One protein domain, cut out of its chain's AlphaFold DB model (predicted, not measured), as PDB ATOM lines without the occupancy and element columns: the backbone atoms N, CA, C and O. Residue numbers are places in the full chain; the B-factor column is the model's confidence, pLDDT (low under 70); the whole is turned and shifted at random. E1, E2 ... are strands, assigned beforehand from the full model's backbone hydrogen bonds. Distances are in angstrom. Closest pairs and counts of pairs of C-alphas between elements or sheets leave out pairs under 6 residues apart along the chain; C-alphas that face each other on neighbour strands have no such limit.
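Overview. This is residues 33 to 158 of the 1086 residues of an uncharacterized protein of Armatimonadetes bacterium (UniProt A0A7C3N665). One strongly twisted, antiparallel sheet folds back on itself through the long, bent hairpin of E3 and E4, making an elongated sandwich of strands whose two layers are only partly face to face. One layer holds E1, E2, E5, the earlier part of E3 and the later part of E4; the other holds E6, E7 and the remaining parts of E3 and E4. The printed part has 126 residues with seven named strands, E1 to E7 in chain order, and no named helix; the class is all strand. The sheet is branched at E3, and the residues after E7 run back to a short parallel pairing with E3. The whole is compact, with a radius of gyration of the C-alphas of 14.9 A and spans of 50 by 26 by 25 A.

Along the chain. E3, residues 70 to 96, is the longest strand; it bends by 171 degrees at residue 90, and its end C-alphas are 22.3 A apart. E4, residues 102 to 117, bends by 160 degrees at residue 114 and measures 13.7 A. E1, residues 33 to 43, begins at C-alpha 33 (-24.501, -47.654, 23.848), bends by 67 degrees at residue 40 and measures 29.5 A. E2, residues 49 to 58, measures 27.8 A. E5 is residues 125 to 128, 10.4 A, and E6 is residues 136 to 141, 16.3 A. E7, residues 146 to 149, 10.0 A, ends at C-alpha 149 (-26.016, -39.559, 26.154).

Arrangement. E3 has four antiparallel neighbours in staggered pairing: E1 and E6 lie on one side of it, E4 and E5 on the other side. Towards E1, N 37 and O 81 are 2.8 A apart; towards E6, N 94 and O 138 are 2.9 A apart. E3 and E4 form a hairpin, with N 86 and O 113 at 2.7 A and N 95 and O 104 at 2.9 A. Towards E5, N 80 and O 125 are 2.9 A apart. E2, an edge strand, forms a hairpin with E1, antiparallel at 164 degrees, with N 38 and O 54 at 2.9 A. E7, also an edge strand, forms a hairpin with E6, with N 139 and O 147 at 2.9 A. The closest C-alphas of E2 and E7, those of Phe 58 and Ile 149, are 7.5 A apart. E2 and E4 are apart.

Size, cuts and confidence. The two C-alphas farthest apart, those of Asp 46 and Glu 110, are 49.9 A apart. The printed part has no cut. The link from E2 to E3, 11 residues, is long. Residues 156 to 157 pair in parallel with residues 70 to 71 of E3. The mean pLDDT of the printed part is 87.1, and residue 65 and residues 119 to 122 are under 70.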
ATOM      1  N   THR A  33     -23.380 -47.506  24.783       93.69
ATOM      2  CA  THR A  33     -24.501 -47.654  23.848       93.69
ATOM      3  C   THR A  33     -25.819 -47.685  24.621       93.69
ATOM      4  O   THR A  33     -25.858 -48.029  25.804       93.69
ATOM      5  N   VAL A  34     -26.907 -47.274  23.975       93.44
ATOM      6  CA  VAL A  34     -28.257 -47.293  24.560       93.44
ATOM      7  C   VAL A  34     -29.233 -47.734  23.482       93.44
ATOM      8  O   VAL A  34     -29.147 -47.244  22.358       93.44
ATOM      9  N   THR A  35     -30.185 -48.596  23.820       93.81
ATOM     10  CA  THR A  35     -31.306 -49.002  22.958       93.81
ATOM     11  C   THR A  35     -32.605 -48.997  23.761       93.81
ATOM     12  O   THR A  35     -32.583 -49.057  24.989       93.81
ATOM     13  N   GLY A  36     -33.761 -48.887  23.108       92.81
ATOM     14  CA  GLY A  36     -35.048 -48.973  23.799       92.81
ATOM     15  C   GLY A  36     -36.236 -48.509  22.971       92.81
ATOM     16  O   GLY A  36     -36.116 -48.290  21.766       92.81
ATOM     17  N   VAL A  37     -37.388 -48.369  23.628       93.44
ATOM     18  CA  VAL A  37     -38.688 -48.033  23.033       93.44
ATOM     19  C   VAL A  37     -39.399 -46.969  23.867       93.44
ATOM     20  O   VAL A  37     -39.501 -47.079  25.088       93.44
ATOM     21  N   LEU A  38     -39.927 -45.948  23.188       92.44
ATOM     22  CA  LEU A  38     -40.893 -44.995  23.731       92.44
ATOM     23  C   LEU A  38     -42.291 -45.327  23.194       92.44
ATOM     24  O   LEU A  38     -42.518 -45.311  21.985       92.44
ATOM     25  N   LYS A  39     -43.229 -45.600  24.096       91.94
ATOM     26  CA  LYS A  39     -44.599 -46.036  23.819       91.94
ATOM     27  C   LYS A  39     -45.606 -44.985  24.282       91.94
ATOM     28  O   LYS A  39     -45.407 -44.345  25.311       91.94
ATOM     29  N   GLY A  40     -46.676 -44.769  23.525       90.31
ATOM     30  CA  GLY A  40     -47.719 -43.796  23.874       90.31
ATOM     31  C   GLY A  40     -48.629 -43.452  22.701       90.31
ATOM     32  O   GLY A  40     -48.399 -43.903  21.579       90.31
ATOM     33  N   TYR A  41     -49.658 -42.640  22.947       89.94
ATOM     34  CA  TYR A  41     -50.539 -42.133  21.891       89.94
ATOM     35  C   TYR A  41     -49.861 -41.035  21.065       89.94
ATOM     36  O   TYR A  41     -49.304 -40.080  21.610       89.94
ATOM     37  N   PHE A  42     -49.955 -41.131  19.742       92.69
ATOM     38  CA  PHE A  42     -49.480 -40.108  18.813       92.69
ATOM     39  C   PHE A  42     -50.530 -39.828  17.745       92.69
ATOM     40  O   PHE A  42     -51.139 -40.759  17.212       92.69
ATOM     41  N   LEU A  43     -50.673 -38.556  17.369       93.50
ATOM     42  CA  LEU A  43     -51.383 -38.185  16.152       93.50
ATOM     43  C   LEU A  43     -50.402 -38.193  14.969       93.50
ATOM     44  O   LEU A  43     -49.292 -37.654  15.040       93.50
ATOM     45  N   SER A  44     -50.811 -38.843  13.886       93.12
ATOM     46  CA  SER A  44     -50.034 -39.006  12.655       93.12
ATOM     47  C   SER A  44     -50.395 -37.904  11.632       93.12
ATOM     48  O   SER A  44     -51.461 -37.298  11.751       93.12
ATOM     49  N   PRO A  45     -49.548 -37.585  10.629       91.00
ATOM     50  CA  PRO A  45     -49.779 -36.443   9.723       91.00
ATOM     51  C   PRO A  45     -50.988 -36.560   8.782       91.00
ATOM     52  O   PRO A  45     -51.388 -35.568   8.179       91.00
ATOM     53  N   ASP A  46     -51.534 -37.764   8.651       90.62
ATOM     54  CA  ASP A  46     -52.766 -38.131   7.944       90.62
ATOM     55  C   ASP A  46     -54.029 -38.024   8.827       90.62
ATOM     56  O   ASP A  46     -55.143 -38.207   8.334       90.62
ATOM     57  N   GLY A  47     -53.854 -37.725  10.120       91.19
ATOM     58  CA  GLY A  47     -54.895 -37.686  11.144       91.19
ATOM     59  C   GLY A  47     -55.123 -39.007  11.889       91.19
ATOM     60  O   GLY A  47     -56.026 -39.063  12.719       91.19
ATOM     61  N   THR A  48     -54.325 -40.056  11.656       92.12
ATOM     62  CA  THR A  48     -54.436 -41.317  12.412       92.12
ATOM     63  C   THR A  48     -53.906 -41.135  13.835       92.12
ATOM     64  O   THR A  48     -52.693 -40.997  14.045       92.12
ATOM     65  N   LEU A  49     -54.802 -41.151  14.821       92.06
ATOM     66  CA  LEU A  49     -54.473 -41.212  16.245       92.06
ATOM     67  C   LEU A  49     -54.295 -42.682  16.634       92.06
ATOM     68  O   LEU A  49     -55.224 -43.450  16.464       92.06
ATOM     69  N   LYS A  50     -53.136 -43.100  17.156       90.50
ATOM     70  CA  LYS A  50     -53.000 -44.441  17.763       90.50
ATOM     71  C   LYS A  50     -51.839 -44.538  18.741       90.50
ATOM     72  O   LYS A  50     -50.928 -43.704  18.715       90.50
ATOM     73  N   VAL A  51     -51.840 -45.585  19.568       90.75
ATOM     74  CA  VAL A  51     -50.633 -45.999  20.293       90.75
ATOM     75  C   VAL A  51     -49.564 -46.393  19.272       90.75
ATOM     76  O   VAL A  51     -49.831 -47.158  18.344       90.75
ATOM     77  N   ARG A  52     -48.348 -45.865  19.427       91.69
ATOM     78  CA  ARG A  52     -47.170 -46.297  18.669       91.69
ATOM     79  C   ARG A  52     -46.028 -46.601  19.621       91.69
ATOM     80  O   ARG A  52     -45.867 -45.934  20.641       91.69
ATOM     81  N   GLU A  53     -45.218 -47.569  19.225       93.12
ATOM     82  CA  GLU A  53     -43.913 -47.847  19.806       93.12
ATOM     83  C   GLU A  53     -42.852 -47.250  18.876       93.12
ATOM     84  O   GLU A  53     -42.844 -47.493  17.669       93.12
ATOM     85  N   VAL A  54     -42.012 -46.376  19.427       93.94
ATOM     86  CA  VAL A  54     -41.003 -45.610  18.695       93.94
ATOM     87  C   VAL A  54     -39.639 -45.956  19.293       93.94
ATOM     88  O   VAL A  54     -39.348 -45.514  20.409       93.94
ATOM     89  N   PRO A  55     -38.797 -46.747  18.606       94.06
ATOM     90  CA  PRO A  55     -37.509 -47.135  19.155       94.06
ATOM     91  C   PRO A  55     -36.553 -45.943  19.252       94.06
ATOM     92  O   PRO A  55     -36.685 -44.952  18.531       94.06
ATOM     93  N   PHE A  56     -35.550 -46.050  20.113       93.62
ATOM     94  CA  PHE A  56     -34.413 -45.138  20.167       93.62
ATOM     95  C   PHE A  56     -33.105 -45.914  20.285       93.62
ATOM     96  O   PHE A  56     -33.073 -47.007  20.848       93.62
ATOM     97  N   ALA A  57     -32.020 -45.338  19.768       93.81
ATOM     98  CA  ALA A  57     -30.680 -45.889  19.936       93.81
ATOM     99  C   ALA A  57     -29.607 -44.802  20.103       93.81
ATOM    100  O   ALA A  57     -29.843 -43.616  19.853       93.81
ATOM    101  N   PHE A  58     -28.423 -45.203  20.558       93.62
ATOM    102  CA  PHE A  58     -27.208 -44.397  20.592       93.62
ATOM    103  C   PHE A  58     -25.973 -45.314  20.515       93.62
ATOM    104  O   PHE A  58     -25.970 -46.339  21.195       93.62
ATOM    105  N   PRO A  59     -24.910 -44.957  19.763       88.75
ATOM    106  CA  PRO A  59     -24.747 -43.726  18.977       88.75
ATOM    107  C   PRO A  59     -25.522 -43.721  17.652       88.75
ATOM    108  O   PRO A  59     -25.725 -42.655  17.069       88.75
ATOM    109  N   GLU A  60     -25.969 -44.876  17.168       87.94
ATOM    110  CA  GLU A  60     -26.667 -45.000  15.887       87.94
ATOM    111  C   GLU A  60     -28.136 -44.550  15.965       87.94
ATOM    112  O   GLU A  60     -28.687 -44.335  17.044       87.94
ATOM    113  N   LYS A  61     -28.767 -44.327  14.807       88.19
ATOM    114  CA  LYS A  61     -30.194 -43.983  14.697       88.19
ATOM    115  C   LYS A  61     -30.951 -45.245  14.249       88.19
ATOM    116  O   LYS A  61     -30.536 -45.812  13.243       88.19
ATOM    117  N   PRO A  62     -32.058 -45.652  14.902       89.56
ATOM    118  CA  PRO A  62     -32.850 -46.794  14.447       89.56
ATOM    119  C   PRO A  62     -33.387 -46.604  13.025       89.56
ATOM    120  O   PRO A  62     -33.868 -45.519  12.674       89.56
ATOM    121  N   THR A  63     -33.368 -47.682  12.245       80.25
ATOM    122  CA  THR A  63     -33.985 -47.769  10.916       80.25
ATOM    123  C   THR A  63     -35.316 -48.504  11.044       80.25
ATOM    124  O   THR A  63     -35.344 -49.632  11.526       80.25
ATOM    125  N   VAL A  64     -36.421 -47.866  10.646       76.81
ATOM    126  CA  VAL A  64     -37.784 -48.421  10.739       76.81
ATOM    127  C   VAL A  64     -38.580 -47.965   9.516       76.81
ATOM    128  O   VAL A  64     -38.562 -46.777   9.203       76.81
ATOM    129  N   SER A  65     -39.273 -48.882   8.838       64.31
ATOM    130  CA  SER A  65     -40.103 -48.595   7.656       64.31
ATOM    131  C   SER A  65     -41.502 -48.064   7.992       64.31
ATOM    132  O   SER A  65     -42.049 -47.251   7.253       64.31
ATOM    133  N   ASP A  66     -42.072 -48.495   9.119       80.81
ATOM    134  CA  ASP A  66     -43.525 -48.420   9.368       80.81
ATOM    135  C   ASP A  66     -43.943 -47.198  10.221       80.81
ATOM    136  O   ASP A  66     -45.096 -47.046  10.651       80.81
ATOM    137  N   LEU A  67     -42.988 -46.303  10.489       87.44
ATOM    138  CA  LEU A  67     -43.185 -45.063  11.234       87.44
ATOM    139  C   LEU A  67     -43.099 -43.852  10.290       87.44
ATOM    140  O   LEU A  67     -42.142 -43.753   9.526       87.44
ATOM    141  N   PRO A  68     -44.051 -42.900  10.348       88.50
ATOM    142  CA  PRO A  68     -43.996 -41.700   9.519       88.50
ATOM    143  C   PRO A  68     -42.864 -40.769   9.971       88.50
ATOM    144  O   PRO A  68     -42.589 -40.667  11.168       88.50
ATOM    145  N   ASP A  69     -42.285 -40.007   9.036       87.88
ATOM    146  CA  ASP A  69     -41.160 -39.079   9.275       87.88
ATOM    147  C   ASP A  69     -41.348 -38.151  10.484       87.88
ATOM    148  O   ASP A  69     -40.376 -37.741  11.126       87.88
ATOM    149  N   ARG A  70     -42.602 -37.796  10.791       92.44
ATOM    150  CA  ARG A  70     -42.972 -36.970  11.939       92.44
ATOM    151  C   ARG A  70     -44.216 -37.490  12.656       92.44
ATOM    152  O   ARG A  70     -45.152 -37.976  12.020       92.44
ATOM    153  N   LEU A  71     -44.245 -37.295  13.971       93.69
ATOM    154  CA  LEU A  71     -45.389 -37.569  14.845       93.69
ATOM    155  C   LEU A  71     -45.699 -36.342  15.706       93.69
ATOM    156  O   LEU A  71     -44.786 -35.622  16.117       93.69
ATOM    157  N   PHE A  72     -46.977 -36.130  16.011       92.94
ATOM    158  CA  PHE A  72     -47.436 -35.076  16.913       92.94
ATOM    159  C   PHE A  72     -47.700 -35.663  18.311       92.94
ATOM    160  O   PHE A  72     -48.605 -36.494  18.458       92.94
ATOM    161  N   PRO A  73     -46.928 -35.266  19.342       90.62
ATOM    162  CA  PRO A  73     -47.205 -35.636  20.723       90.62
ATOM    163  C   PRO A  73     -48.482 -34.974  21.240       90.62
ATOM    164  O   PRO A  73     -48.824 -33.848  20.869       90.62
ATOM    165  N   LEU A  74     -49.145 -35.653  22.163       88.94
ATOM    166  CA  LEU A  74     -50.344 -35.195  22.851       88.94
ATOM    167  C   LEU A  74     -49.977 -34.781  24.288       88.94
ATOM    168  O   LEU A  74     -48.924 -35.193  24.790       88.94
ATOM    169  N   PRO A  75     -50.815 -34.003  24.998       83.19
ATOM    170  CA  PRO A  75     -50.678 -33.771  26.438       83.19
ATOM    171  C   PRO A  75     -51.119 -35.021  27.224       83.19
ATOM    172  O   PRO A  75     -52.074 -35.012  28.000       83.19
ATOM    173  N   ALA A  76     -50.411 -36.114  26.952       81.38
ATOM    174  CA  ALA A  76     -50.641 -37.470  27.413       81.38
ATOM    175  C   ALA A  76     -49.414 -37.987  28.182       81.38
ATOM    176  O   ALA A  76     -48.471 -37.250  28.486       81.38
ATOM    177  N   GLY A  77     -49.434 -39.279  28.472       82.50
ATOM    178  CA  GLY A  77     -48.388 -40.044  29.127       82.50
ATOM    179  C   GLY A  77     -47.685 -40.915  28.103       82.50
ATOM    180  O   GLY A  77     -48.275 -41.356  27.116       82.50
ATOM    181  N   TYR A  78     -46.400 -41.112  28.341       87.06
ATOM    182  CA  TYR A  78     -45.507 -41.878  27.499       87.06
ATOM    183  C   TYR A  78     -44.660 -42.772  28.390       87.06
ATOM    184  O   TYR A  78     -44.282 -42.393  29.497       87.06
ATOM    185  N   TYR A  79     -44.372 -43.959  27.894       88.75
ATOM    186  CA  TYR A  79     -43.775 -45.044  28.645       88.75
ATOM    187  C   TYR A  79     -42.466 -45.419  27.973       88.75
ATOM    188  O   TYR A  79     -42.430 -45.649  26.764       88.75
ATOM    189  N   LEU A  80     -41.378 -45.422  28.735       90.31
ATOM    190  CA  LEU A  80     -40.040 -45.701  28.229       90.31
ATOM    191  C   LEU A  80     -39.475 -46.960  28.880       90.31
ATOM    192  O   LEU A  80     -39.415 -47.042  30.104       90.31
ATOM    193  N   GLN A  81     -39.011 -47.889  28.051       91.19
ATOM    194  CA  GLN A  81     -38.163 -49.009  28.461       91.19
ATOM    195  C   GLN A  81     -36.933 -49.079  27.550       91.19
ATOM    196  O   GLN A  81     -36.954 -48.563  26.428       91.19
ATOM    197  N   GLY A  82     -35.856 -49.711  27.998       91.62
ATOM    198  CA  GLY A  82     -34.649 -49.888  27.200       91.62
ATOM    199  C   GLY A  82     -33.517 -50.543  27.973       91.62
ATOM    200  O   GLY A  82     -33.710 -50.999  29.093       91.62
ATOM    201  N   LYS A  83     -32.331 -50.545  27.371       92.81
ATOM    202  CA  LYS A  83     -31.098 -51.116  27.908       92.81
ATOM    203  C   LYS A  83     -29.936 -50.167  27.644       92.81
ATOM    204  O   LYS A  83     -29.934 -49.444  26.643       92.81
ATOM    205  N   PHE A  84     -28.944 -50.157  28.526       93.31
ATOM    206  CA  PHE A  84     -27.674 -49.478  28.281       93.31
ATOM    207  C   PHE A  84     -26.514 -50.446  28.507       93.31
ATOM    208  O   PHE A  84     -26.546 -51.243  29.438       93.31
ATOM    209  N   SER A  85     -25.490 -50.363  27.659       92.75
ATOM    210  CA  SER A  85     -24.277 -51.183  27.752       92.75
ATOM    211  C   SER A  85     -23.027 -50.332  27.553       92.75
ATOM    212  O   SER A  85     -23.091 -49.248  26.968       92.75
ATOM    213  N   SER A  86     -21.890 -50.778  28.078       92.81
ATOM    214  CA  SER A  86     -20.690 -49.962  28.191       92.81
ATOM    215  C   SER A  86     -19.396 -50.771  28.203       92.81
ATOM    216  O   SER A  86     -19.346 -51.885  28.716       92.81
ATOM    217  N   SER A  87     -18.328 -50.177  27.665       90.12
ATOM    218  CA  SER A  87     -16.962 -50.707  27.748       90.12
ATOM    219  C   SER A  87     -16.224 -50.315  29.035       90.12
ATOM    220  O   SER A  87     -15.143 -50.836  29.291       90.12
ATOM    221  N   GLU A  88     -16.764 -49.382  29.826       91.19
ATOM    222  CA  GLU A  88     -16.193 -48.924  31.099       91.19
ATOM    223  C   GLU A  88     -17.252 -49.067  32.216       91.19
ATOM    224  O   GLU A  88     -18.406 -48.706  31.989       91.19
ATOM    225  N   PRO A  89     -16.924 -49.558  33.428       89.69
ATOM    226  CA  PRO A  89     -17.924 -49.764  34.480       89.69
ATOM    227  C   PRO A  89     -18.676 -48.485  34.882       89.69
ATOM    228  O   PRO A  89     -18.086 -47.502  35.345       89.69
ATOM    229  N   ILE A  90     -20.001 -48.516  34.751       90.19
ATOM    230  CA  ILE A  90     -20.919 -47.433  35.107       90.19
ATOM    231  C   ILE A  90     -21.243 -47.504  36.601       90.19
ATOM    232  O   ILE A  90     -21.804 -48.481  37.083       90.19
ATOM    233  N   GLN A  91     -20.945 -46.431  37.332       87.38
ATOM    234  CA  GLN A  91     -21.284 -46.268  38.746       87.38
ATOM    235  C   GLN A  91     -22.721 -45.762  38.942       87.38
ATOM    236  O   GLN A  91     -23.359 -46.068  39.948       87.38
ATOM    237  N   SER A  92     -23.245 -44.927  38.039       82.94
ATOM    238  CA  SER A  92     -24.619 -44.407  38.155       82.94
ATOM    239  C   SER A  92     -25.173 -43.835  36.853       82.94
ATOM    240  O   SER A  92     -24.429 -43.337  36.006       82.94
ATOM    241  N   VAL A  93     -26.499 -43.896  36.721       87.94
ATOM    242  CA  VAL A  93     -27.268 -43.385  35.580       87.94
ATOM    243  C   VAL A  93     -28.437 -42.542  36.084       87.94
ATOM    244  O   VAL A  93     -29.127 -42.932  37.028       87.94
ATOM    245  N   TRP A  94     -28.696 -41.413  35.420       89.81
ATOM    246  CA  TRP A  94     -29.879 -40.575  35.630       89.81
ATOM    247  C   TRP A  94     -30.562 -40.298  34.289       89.81
ATOM    248  O   TRP A  94     -29.981 -39.658  33.409       89.81
ATOM    249  N   LEU A  95     -31.810 -40.744  34.143       88.38
ATOM    250  CA  LEU A  95     -32.649 -40.459  32.983       88.38
ATOM    251  C   LEU A  95     -33.420 -39.153  33.210       88.38
ATOM    252  O   LEU A  95     -34.197 -39.036  34.160       88.38
ATOM    253  N   LEU A  96     -33.227 -38.186  32.315       84.81
ATOM    254  CA  LEU A  96     -33.863 -36.870  32.329       84.81
ATOM    255  C   LEU A  96     -34.766 -36.680  31.101       84.81
ATOM    256  O   LEU A  96     -34.428 -37.107  29.995       84.81
ATOM    257  N   SER A  97     -35.879 -35.973  31.277       84.44
ATOM    258  CA  SER A  97     -36.775 -35.532  30.198       84.44
ATOM    259  C   SER A  97     -36.226 -34.337  29.389       84.44
ATOM    260  O   SER A  97     -35.134 -33.804  29.648       84.44
ATOM    261  N   GLY A  98     -37.023 -33.850  28.427       78.94
ATOM    262  CA  GLY A  98     -36.715 -32.651  27.643       78.94
ATOM    263  C   GLY A  98     -36.544 -31.403  28.511       78.94
ATOM    264  O   GLY A  98     -35.507 -30.744  28.434       78.94
ATOM    265  N   ASN A  99     -37.499 -31.127  29.403       80.69
ATOM    266  CA  ASN A  99     -37.425 -30.025  30.372       80.69
ATOM    267  C   ASN A  99     -36.369 -30.242  31.480       80.69
ATOM    268  O   ASN A  99     -35.995 -29.285  32.154       80.69
ATOM    269  N   GLY A 100     -35.833 -31.460  31.630       80.12
ATOM    270  CA  GLY A 100     -34.789 -31.797  32.602       80.12
ATOM    271  C   GLY A 100     -35.294 -32.391  33.918       80.12
ATOM    272  O   GLY A 100     -34.482 -32.610  34.815       80.12
ATOM    273  N   ARG A 101     -36.595 -32.688  34.046       80.25
ATOM    274  CA  ARG A 101     -37.126 -33.465  35.174       80.25
ATOM    275  C   ARG A 101     -36.458 -34.842  35.221       80.25
ATOM    276  O   ARG A 101     -36.358 -35.524  34.201       80.25
ATOM    277  N   LEU A 102     -36.045 -35.260  36.416       81.88
ATOM    278  CA  LEU A 102     -35.601 -36.628  36.672       81.88
ATOM    279  C   LEU A 102     -36.778 -37.598  36.485       81.88
ATOM    280  O   LEU A 102     -37.861 -37.374  37.025       81.88
ATOM    281  N   LEU A 103     -36.561 -38.655  35.704       78.56
ATOM    282  CA  LEU A 103     -37.540 -39.712  35.434       78.56
ATOM    283  C   LEU A 103     -37.174 -41.009  36.158       78.56
ATOM    284  O   LEU A 103     -38.038 -41.674  36.718       78.56
ATOM    285  N   TRP A 104     -35.885 -41.352  36.158       86.50
ATOM    286  CA  TRP A 104     -35.347 -42.571  36.759       86.50
ATOM    287  C   TRP A 104     -33.881 -42.354  37.149       86.50
ATOM    288  O   TRP A 104     -33.176 -41.567  36.513       86.50
ATOM    289  N   ARG A 105     -33.413 -43.043  38.194       87.00
ATOM    290  CA  ARG A 105     -31.995 -43.091  38.575       87.00
ATOM    291  C   ARG A 105     -31.632 -44.463  39.126       87.00
ATOM    292  O   ARG A 105     -32.443 -45.069  39.825       87.00
ATOM    293  N   ARG A 106     -30.391 -44.894  38.910       80.94
ATOM    294  CA  ARG A 106     -29.812 -46.073  39.566       80.94
ATOM    295  C   ARG A 106     -28.334 -45.840  39.872       80.94
ATOM    296  O   ARG A 106     -27.659 -45.070  39.189       80.94
ATOM    297  N   HIS A 107     -27.861 -46.480  40.933       86.25
ATOM    298  CA  HIS A 107     -26.476 -46.459  41.386       86.25
ATOM    299  C   HIS A 107     -26.022 -47.907  41.583       86.25
ATOM    300  O   HIS A 107     -26.778 -48.719  42.115       86.25
ATOM    301  N   TYR A 108     -24.808 -48.198  41.130       83.94
ATOM    302  CA  TYR A 108     -24.169 -49.505  41.129       83.94
ATOM    303  C   TYR A 108     -22.817 -49.321  41.836       83.94
ATOM    304  O   TYR A 108     -21.873 -48.838  41.207       83.94
ATOM    305  N   PRO A 109     -22.714 -49.602  43.151       74.00
ATOM    306  CA  PRO A 109     -21.502 -49.313  43.925       74.00
ATOM    307  C   PRO A 109     -20.246 -50.017  43.392       74.00
ATOM    308  O   PRO A 109     -19.165 -49.438  43.413       74.00
ATOM    309  N   GLU A 110     -20.412 -51.232  42.869       80.94
ATOM    310  CA  GLU A 110     -19.347 -52.073  42.298       80.94
ATOM    311  C   GLU A 110     -19.083 -51.777  40.805       80.94
ATOM    312  O   GLU A 110     -18.096 -52.240  40.239       80.94
ATOM    313  N   GLY A 111     -19.933 -50.954  40.180       84.31
ATOM    314  CA  GLY A 111     -19.957 -50.711  38.739       84.31
ATOM    315  C   GLY A 111     -20.754 -51.762  37.958       84.31
ATOM    316  O   GLY A 111     -20.822 -52.925  38.343       84.31
ATOM    317  N   VAL A 112     -21.355 -51.357  36.836       90.75
ATOM    318  CA  VAL A 112     -22.064 -52.261  35.914       90.75
ATOM    319  C   VAL A 112     -21.638 -52.007  34.467       90.75
ATOM    320  O   VAL A 112     -21.398 -50.862  34.086       90.75
ATOM    321  N   LEU A 113     -21.517 -53.062  33.656       90.69
ATOM    322  CA  LEU A 113     -21.199 -52.939  32.225       90.69
ATOM    323  C   LEU A 113     -22.453 -52.895  31.347       90.69
ATOM    324  O   LEU A 113     -22.438 -52.250  30.306       90.69
ATOM    325  N   GLU A 114     -23.544 -53.542  31.750       92.38
ATOM    326  CA  GLU A 114     -24.812 -53.548  31.022       92.38
ATOM    327  C   GLU A 114     -25.981 -53.768  31.994       92.38
ATOM    328  O   GLU A 114     -25.859 -54.596  32.890       92.38
ATOM    329  N   GLU A 115     -27.092 -53.039  31.829       90.38
ATOM    330  CA  GLU A 115     -28.325 -53.231  32.612       90.38
ATOM    331  C   GLU A 115     -29.563 -52.707  31.851       90.38
ATOM    332  O   GLU A 115     -29.476 -51.790  31.022       90.38
ATOM    333  N   ASP A 116     -30.731 -53.272  32.164       88.44
ATOM    334  CA  ASP A 116     -32.038 -52.787  31.713       88.44
ATOM    335  C   ASP A 116     -32.521 -51.531  32.484       88.44
ATOM    336  O   ASP A 116     -32.158 -51.246  33.631       88.44
ATOM    337  N   MET A 117     -33.358 -50.733  31.822       86.25
ATOM    338  CA  MET A 117     -33.887 -49.454  32.288       86.25
ATOM    339  C   MET A 117     -35.398 -49.380  31.980       86.25
ATOM    340  O   MET A 117     -35.764 -49.082  30.839       86.25
ATOM    341  N   PRO A 118     -36.291 -49.582  32.972       79.69
ATOM    342  CA  PRO A 118     -36.007 -49.880  34.381       79.69
ATOM    343  C   PRO A 118     -35.473 -51.310  34.584       79.69
ATOM    344  O   PRO A 118     -35.579 -52.145  33.697       79.69
ATOM    345  N   TYR A 119     -34.938 -51.603  35.776       67.50
ATOM    346  CA  TYR A 119     -34.345 -52.917  36.089       67.50
ATOM    347  C   TYR A 119     -35.376 -54.067  36.173       67.50
ATOM    348  O   TYR A 119     -35.012 -55.240  36.201       67.50
ATOM    349  N   GLN A 120     -36.668 -53.736  36.258       66.44
ATOM    350  CA  GLN A 120     -37.765 -54.701  36.234       66.44
ATOM    351  C   GLN A 120     -37.986 -55.175  34.795       66.44
ATOM    352  O   GLN A 120     -38.282 -54.365  33.916       66.44
ATOM    353  N   VAL A 121     -37.867 -56.483  34.558       57.56
ATOM    354  CA  VAL A 121     -38.021 -57.088  33.226       57.56
ATOM    355  C   VAL A 121     -39.443 -56.849  32.701       57.56
ATOM    356  O   VAL A 121     -40.397 -57.459  33.179       57.56
ATOM    357  N   GLY A 122     -39.580 -55.958  31.714       60.81
ATOM    358  CA  GLY A 122     -40.869 -55.531  31.148       60.81
ATOM    359  C   GLY A 122     -41.552 -54.359  31.873       60.81
ATOM    360  O   GLY A 122     -42.686 -54.016  31.535       60.81
ATOM    361  N   GLY A 123     -40.891 -53.741  32.857       75.69
ATOM    362  CA  GLY A 123     -41.358 -52.519  33.513       75.69
ATOM    363  C   GLY A 123     -41.170 -51.268  32.644       75.69
ATOM    364  O   GLY A 123     -40.350 -51.240  31.728       75.69
ATOM    365  N   TRP A 124     -41.891 -50.188  32.964       85.12
ATOM    366  CA  TRP A 124     -41.885 -48.949  32.174       85.12
ATOM    367  C   TRP A 124     -41.649 -47.694  33.024       85.12
ATOM    368  O   TRP A 124     -42.205 -47.534  34.109       85.12
ATOM    369  N   ILE A 125     -40.876 -46.740  32.498       85.06
ATOM    370  CA  ILE A 125     -40.644 -45.426  33.114       85.06
ATOM    371  C   ILE A 125     -41.627 -44.396  32.545       85.06
ATOM    372  O   ILE A 125     -41.669 -44.159  31.337       85.06
ATOM    373  N   GLY A 126     -42.390 -43.749  33.429       84.00
ATOM    374  CA  GLY A 126     -43.400 -42.750  33.069       84.00
ATOM    375  C   GLY A 126     -42.839 -41.358  32.738       84.00
ATOM    376  O   GLY A 126     -42.161 -40.714  33.542       84.00
ATOM    377  N   LEU A 127     -43.214 -40.848  31.569       81.88
ATOM    378  CA  LEU A 127     -42.954 -39.506  31.044       81.88
ATOM    379  C   LEU A 127     -44.292 -38.829  30.698       81.88
ATOM    380  O   LEU A 127     -45.258 -39.508  30.362       81.88
ATOM    381  N   ARG A 128     -44.377 -37.494  30.742       81.00
ATOM    382  CA  ARG A 128     -45.535 -36.761  30.202       81.00
ATOM    383  C   ARG A 128     -45.135 -36.019  28.933       81.00
ATOM    384  O   ARG A 128     -44.012 -35.529  28.827       81.00
ATOM    385  N   GLY A 129     -46.066 -35.867  27.992       80.31
ATOM    386  CA  GLY A 129     -45.839 -35.104  26.762       80.31
ATOM    387  C   GLY A 129     -45.401 -33.664  27.042       80.31
ATOM    388  O   GLY A 129     -44.492 -33.160  26.387       80.31
ATOM    389  N   GLU A 130     -45.968 -33.042  28.082       78.31
ATOM    390  CA  GLU A 130     -45.612 -31.695  28.560       78.31
ATOM    391  C   GLU A 130     -44.148 -31.538  29.016       78.31
ATOM    392  O   GLU A 130     -43.624 -30.426  28.983       78.31
ATOM    393  N   ASP A 131     -43.452 -32.626  29.374       77.31
ATOM    394  CA  ASP A 131     -42.020 -32.582  29.697       77.31
ATOM    395  C   ASP A 131     -41.109 -32.597  28.457       77.31
ATOM    396  O   ASP A 131     -39.906 -32.352  28.569       77.31
ATOM    397  N   GLY A 132     -41.669 -32.896  27.280       81.31
ATOM    398  CA  GLY A 132     -40.945 -33.105  26.031       81.31
ATOM    399  C   GLY A 132     -40.337 -34.509  25.910       81.31
ATOM    400  O   GLY A 132     -39.597 -34.966  26.780       81.31
ATOM    401  N   LEU A 133     -40.599 -35.167  24.773       85.88
ATOM    402  CA  LEU A 133     -40.212 -36.563  24.503       85.88
ATOM    403  C   LEU A 133     -38.710 -36.789  24.238       85.88
ATOM    404  O   LEU A 133     -38.264 -37.921  24.070       85.88
ATOM    405  N   SER A 134     -37.907 -35.724  24.198       84.75
ATOM    406  CA  SER A 134     -36.454 -35.810  24.051       84.75
ATOM    407  C   SER A 134     -35.792 -36.181  25.382       84.75
ATOM    408  O   SER A 134     -35.573 -35.312  26.228       84.75
ATOM    409  N   VAL A 135     -35.449 -37.453  25.566       87.44
ATOM    410  CA  VAL A 135     -34.770 -37.935  26.779       87.44
ATOM    411  C   VAL A 135     -33.247 -37.790  26.710       87.44
ATOM    412  O   VAL A 135     -32.652 -37.675  25.635       87.44
ATOM    413  N   ARG A 136     -32.603 -37.770  27.880       91.38
ATOM    414  CA  ARG A 136     -31.147 -37.676  28.060       91.38
ATOM    415  C   ARG A 136     -30.722 -38.587  29.204       91.38
ATOM    416  O   ARG A 136     -31.373 -38.566  30.242       91.38
ATOM    417  N   LEU A 137     -29.630 -39.329  29.046       92.38
ATOM    418  CA  LEU A 137     -29.025 -40.082  30.145       92.38
ATOM    419  C   LEU A 137     -27.734 -39.369  30.551       92.38
ATOM    420  O   LEU A 137     -26.826 -39.227  29.732       92.38
ATOM    421  N   LEU A 138     -27.650 -38.918  31.801       91.12
ATOM    422  CA  LEU A 138     -26.365 -38.645  32.442       91.12
ATOM    423  C   LEU A 138     -25.821 -39.989  32.939       91.12
ATOM    424  O   LEU A 138     -26.561 -40.753  33.557       91.12
ATOM    425  N   VAL A 139     -24.555 -40.274  32.654       91.25
ATOM    426  CA  VAL A 139     -23.872 -41.514  33.044       91.25
ATOM    427  C   VAL A 139     -22.562 -41.140  33.727       91.25
ATOM    428  O   VAL A 139     -21.788 -40.361  33.168       91.25
ATOM    429  N   ARG A 140     -22.317 -41.690  34.919       89.38
ATOM    430  CA  ARG A 140     -21.056 -41.564  35.662       89.38
ATOM    431  C   ARG A 140     -20.388 -42.930  35.779       89.38
ATOM    432  O   ARG A 140     -21.043 -43.899  36.166       89.38
ATOM    433  N   PHE A 141     -19.094 -42.985  35.503       90.81
ATOM    434  CA  PHE A 141     -18.264 -44.188  35.582       90.81
ATOM    435  C   PHE A 141     -17.608 -44.347  36.962       90.81
ATOM    436  O   PHE A 141     -17.554 -43.398  37.747       90.81
ATOM    437  N   VAL A 142     -17.105 -45.546  37.271       83.00
ATOM    438  CA  VAL A 142     -16.437 -45.849  38.556       83.00
ATOM    439  C   VAL A 142     -15.165 -45.018  38.774       83.00
ATOM    440  O   VAL A 142     -14.836 -44.703  39.914       83.00
ATOM    441  N   ASP A 143     -14.492 -44.584  37.705       85.06
ATOM    442  CA  ASP A 143     -13.322 -43.696  37.774       85.06
ATOM    443  C   ASP A 143     -13.665 -42.202  37.964       85.06
ATOM    444  O   ASP A 143     -12.772 -41.358  38.036       85.06
ATOM    445  N   GLY A 144     -14.956 -41.862  38.048       81.75
ATOM    446  CA  GLY A 144     -15.444 -40.497  38.233       81.75
ATOM    447  C   GLY A 144     -15.642 -39.686  36.948       81.75
ATOM    448  O   GLY A 144     -16.091 -38.541  37.047       81.75
ATOM    449  N   LYS A 145     -15.378 -40.233  35.748       87.44
ATOM    450  CA  LYS A 145     -15.795 -39.589  34.487       87.44
ATOM    451  C   LYS A 145     -17.324 -39.447  34.425       87.44
ATOM    452  O   LYS A 145     -18.058 -40.302  34.920       87.44
ATOM    453  N   GLU A 146     -17.809 -38.428  33.715       89.31
ATOM    454  CA  GLU A 146     -19.233 -38.254  33.384       89.31
ATOM    455  C   GLU A 146     -19.448 -38.023  31.880       89.31
ATOM    456  O   GLU A 146     -18.631 -37.392  31.209       89.31
ATOM    457  N   THR A 147     -20.575 -38.500  31.346       90.56
ATOM    458  CA  THR A 147     -21.005 -38.261  29.959       90.56
ATOM    459  C   THR A 147     -22.522 -38.077  29.850       90.56
ATOM    460  O   THR A 147     -23.283 -38.547  30.694       90.56
ATOM    461  N   VAL A 148     -22.982 -37.375  28.804       91.12
ATOM    462  CA  VAL A 148     -24.408 -37.078  28.564       91.12
ATOM    463  C   VAL A 148     -24.856 -37.652  27.223       91.12
ATOM    464  O   VAL A 148     -24.703 -37.027  26.165       91.12
ATOM    465  N   ILE A 149     -25.470 -38.828  27.292       92.56
ATOM    466  CA  ILE A 149     -26.016 -39.559  26.154       92.56
ATOM    467  C   ILE A 149     -27.356 -38.948  25.726       92.56
ATOM    468  O   ILE A 149     -28.186 -38.552  26.549       92.56
ATOM    469  N   ARG A 150     -27.573 -38.862  24.410       92.81
ATOM    470  CA  ARG A 150     -28.796 -38.330  23.788       92.81
ATOM    471  C   ARG A 150     -29.332 -39.349  22.778       92.81
ATOM    472  O   ARG A 150     -28.878 -39.321  21.631       92.81
ATOM    473  N   PRO A 151     -30.241 -40.252  23.186       92.06
ATOM    474  CA  PRO A 151     -30.836 -41.231  22.286       92.06
ATOM    475  C   PRO A 151     -31.482 -40.593  21.051       92.06
ATOM    476  O   PRO A 151     -32.087 -39.520  21.114       92.06
ATOM    477  N   ARG A 152     -31.323 -41.260  19.910       92.44
ATOM    478  CA  ARG A 152     -31.799 -40.846  18.591       92.44
ATOM    479  C   ARG A 152     -33.035 -41.663  18.230       92.44
ATOM    480  O   ARG A 152     -32.986 -42.887  18.245       92.44
ATOM    481  N   PHE A 153     -34.115 -40.981  17.869       92.44
ATOM    482  CA  PHE A 153     -35.363 -41.594  17.404       92.44
ATOM    483  C   PHE A 153     -35.387 -41.676  15.863       92.44
ATOM    484  O   PHE A 153     -34.763 -40.833  15.208       92.44
ATOM    485  N   PRO A 154     -36.107 -42.642  15.253       91.31
ATOM    486  CA  PRO A 154     -36.306 -42.711  13.806       91.31
ATOM    487  C   PRO A 154     -37.075 -41.486  13.281       91.31
ATOM    488  O   PRO A 154     -36.695 -40.903  12.263       91.31
ATOM    489  N   VAL A 155     -38.103 -41.072  14.027       91.44
ATOM    490  CA  VAL A 155     -39.051 -39.997  13.699       91.44
ATOM    491  C   VAL A 155     -38.640 -38.640  14.271       91.44
ATOM    492  O   VAL A 155     -37.926 -38.548  15.271       91.44
ATOM    493  N   ARG A 156     -39.186 -37.566  13.696       90.50
ATOM    494  CA  ARG A 156     -39.226 -36.233  14.305       90.50
ATOM    495  C   ARG A 156     -40.497 -36.066  15.142       90.50
ATOM    496  O   ARG A 156     -41.600 -36.020  14.602       90.50
ATOM    497  N   PHE A 157     -40.355 -35.882  16.450       91.19
ATOM    498  CA  PHE A 157     -41.457 -35.361  17.260       91.19
ATOM    499  C   PHE A 157     -41.646 -33.866  16.976       91.19
ATOM    500  O   PHE A 157     -40.698 -33.085  17.077       91.19
ATOM    501  N   GLU A 158     -42.861 -33.467  16.607       91.31
ATOM    502  CA  GLU A 158     -43.249 -32.055  16.547       91.31
ATOM    503  C   GLU A 158     -43.618 -31.535  17.952       91.31
ATOM    504  O   GLU A 158     -43.494 -32.239  18.957       91.31
TER     505      GLU A 158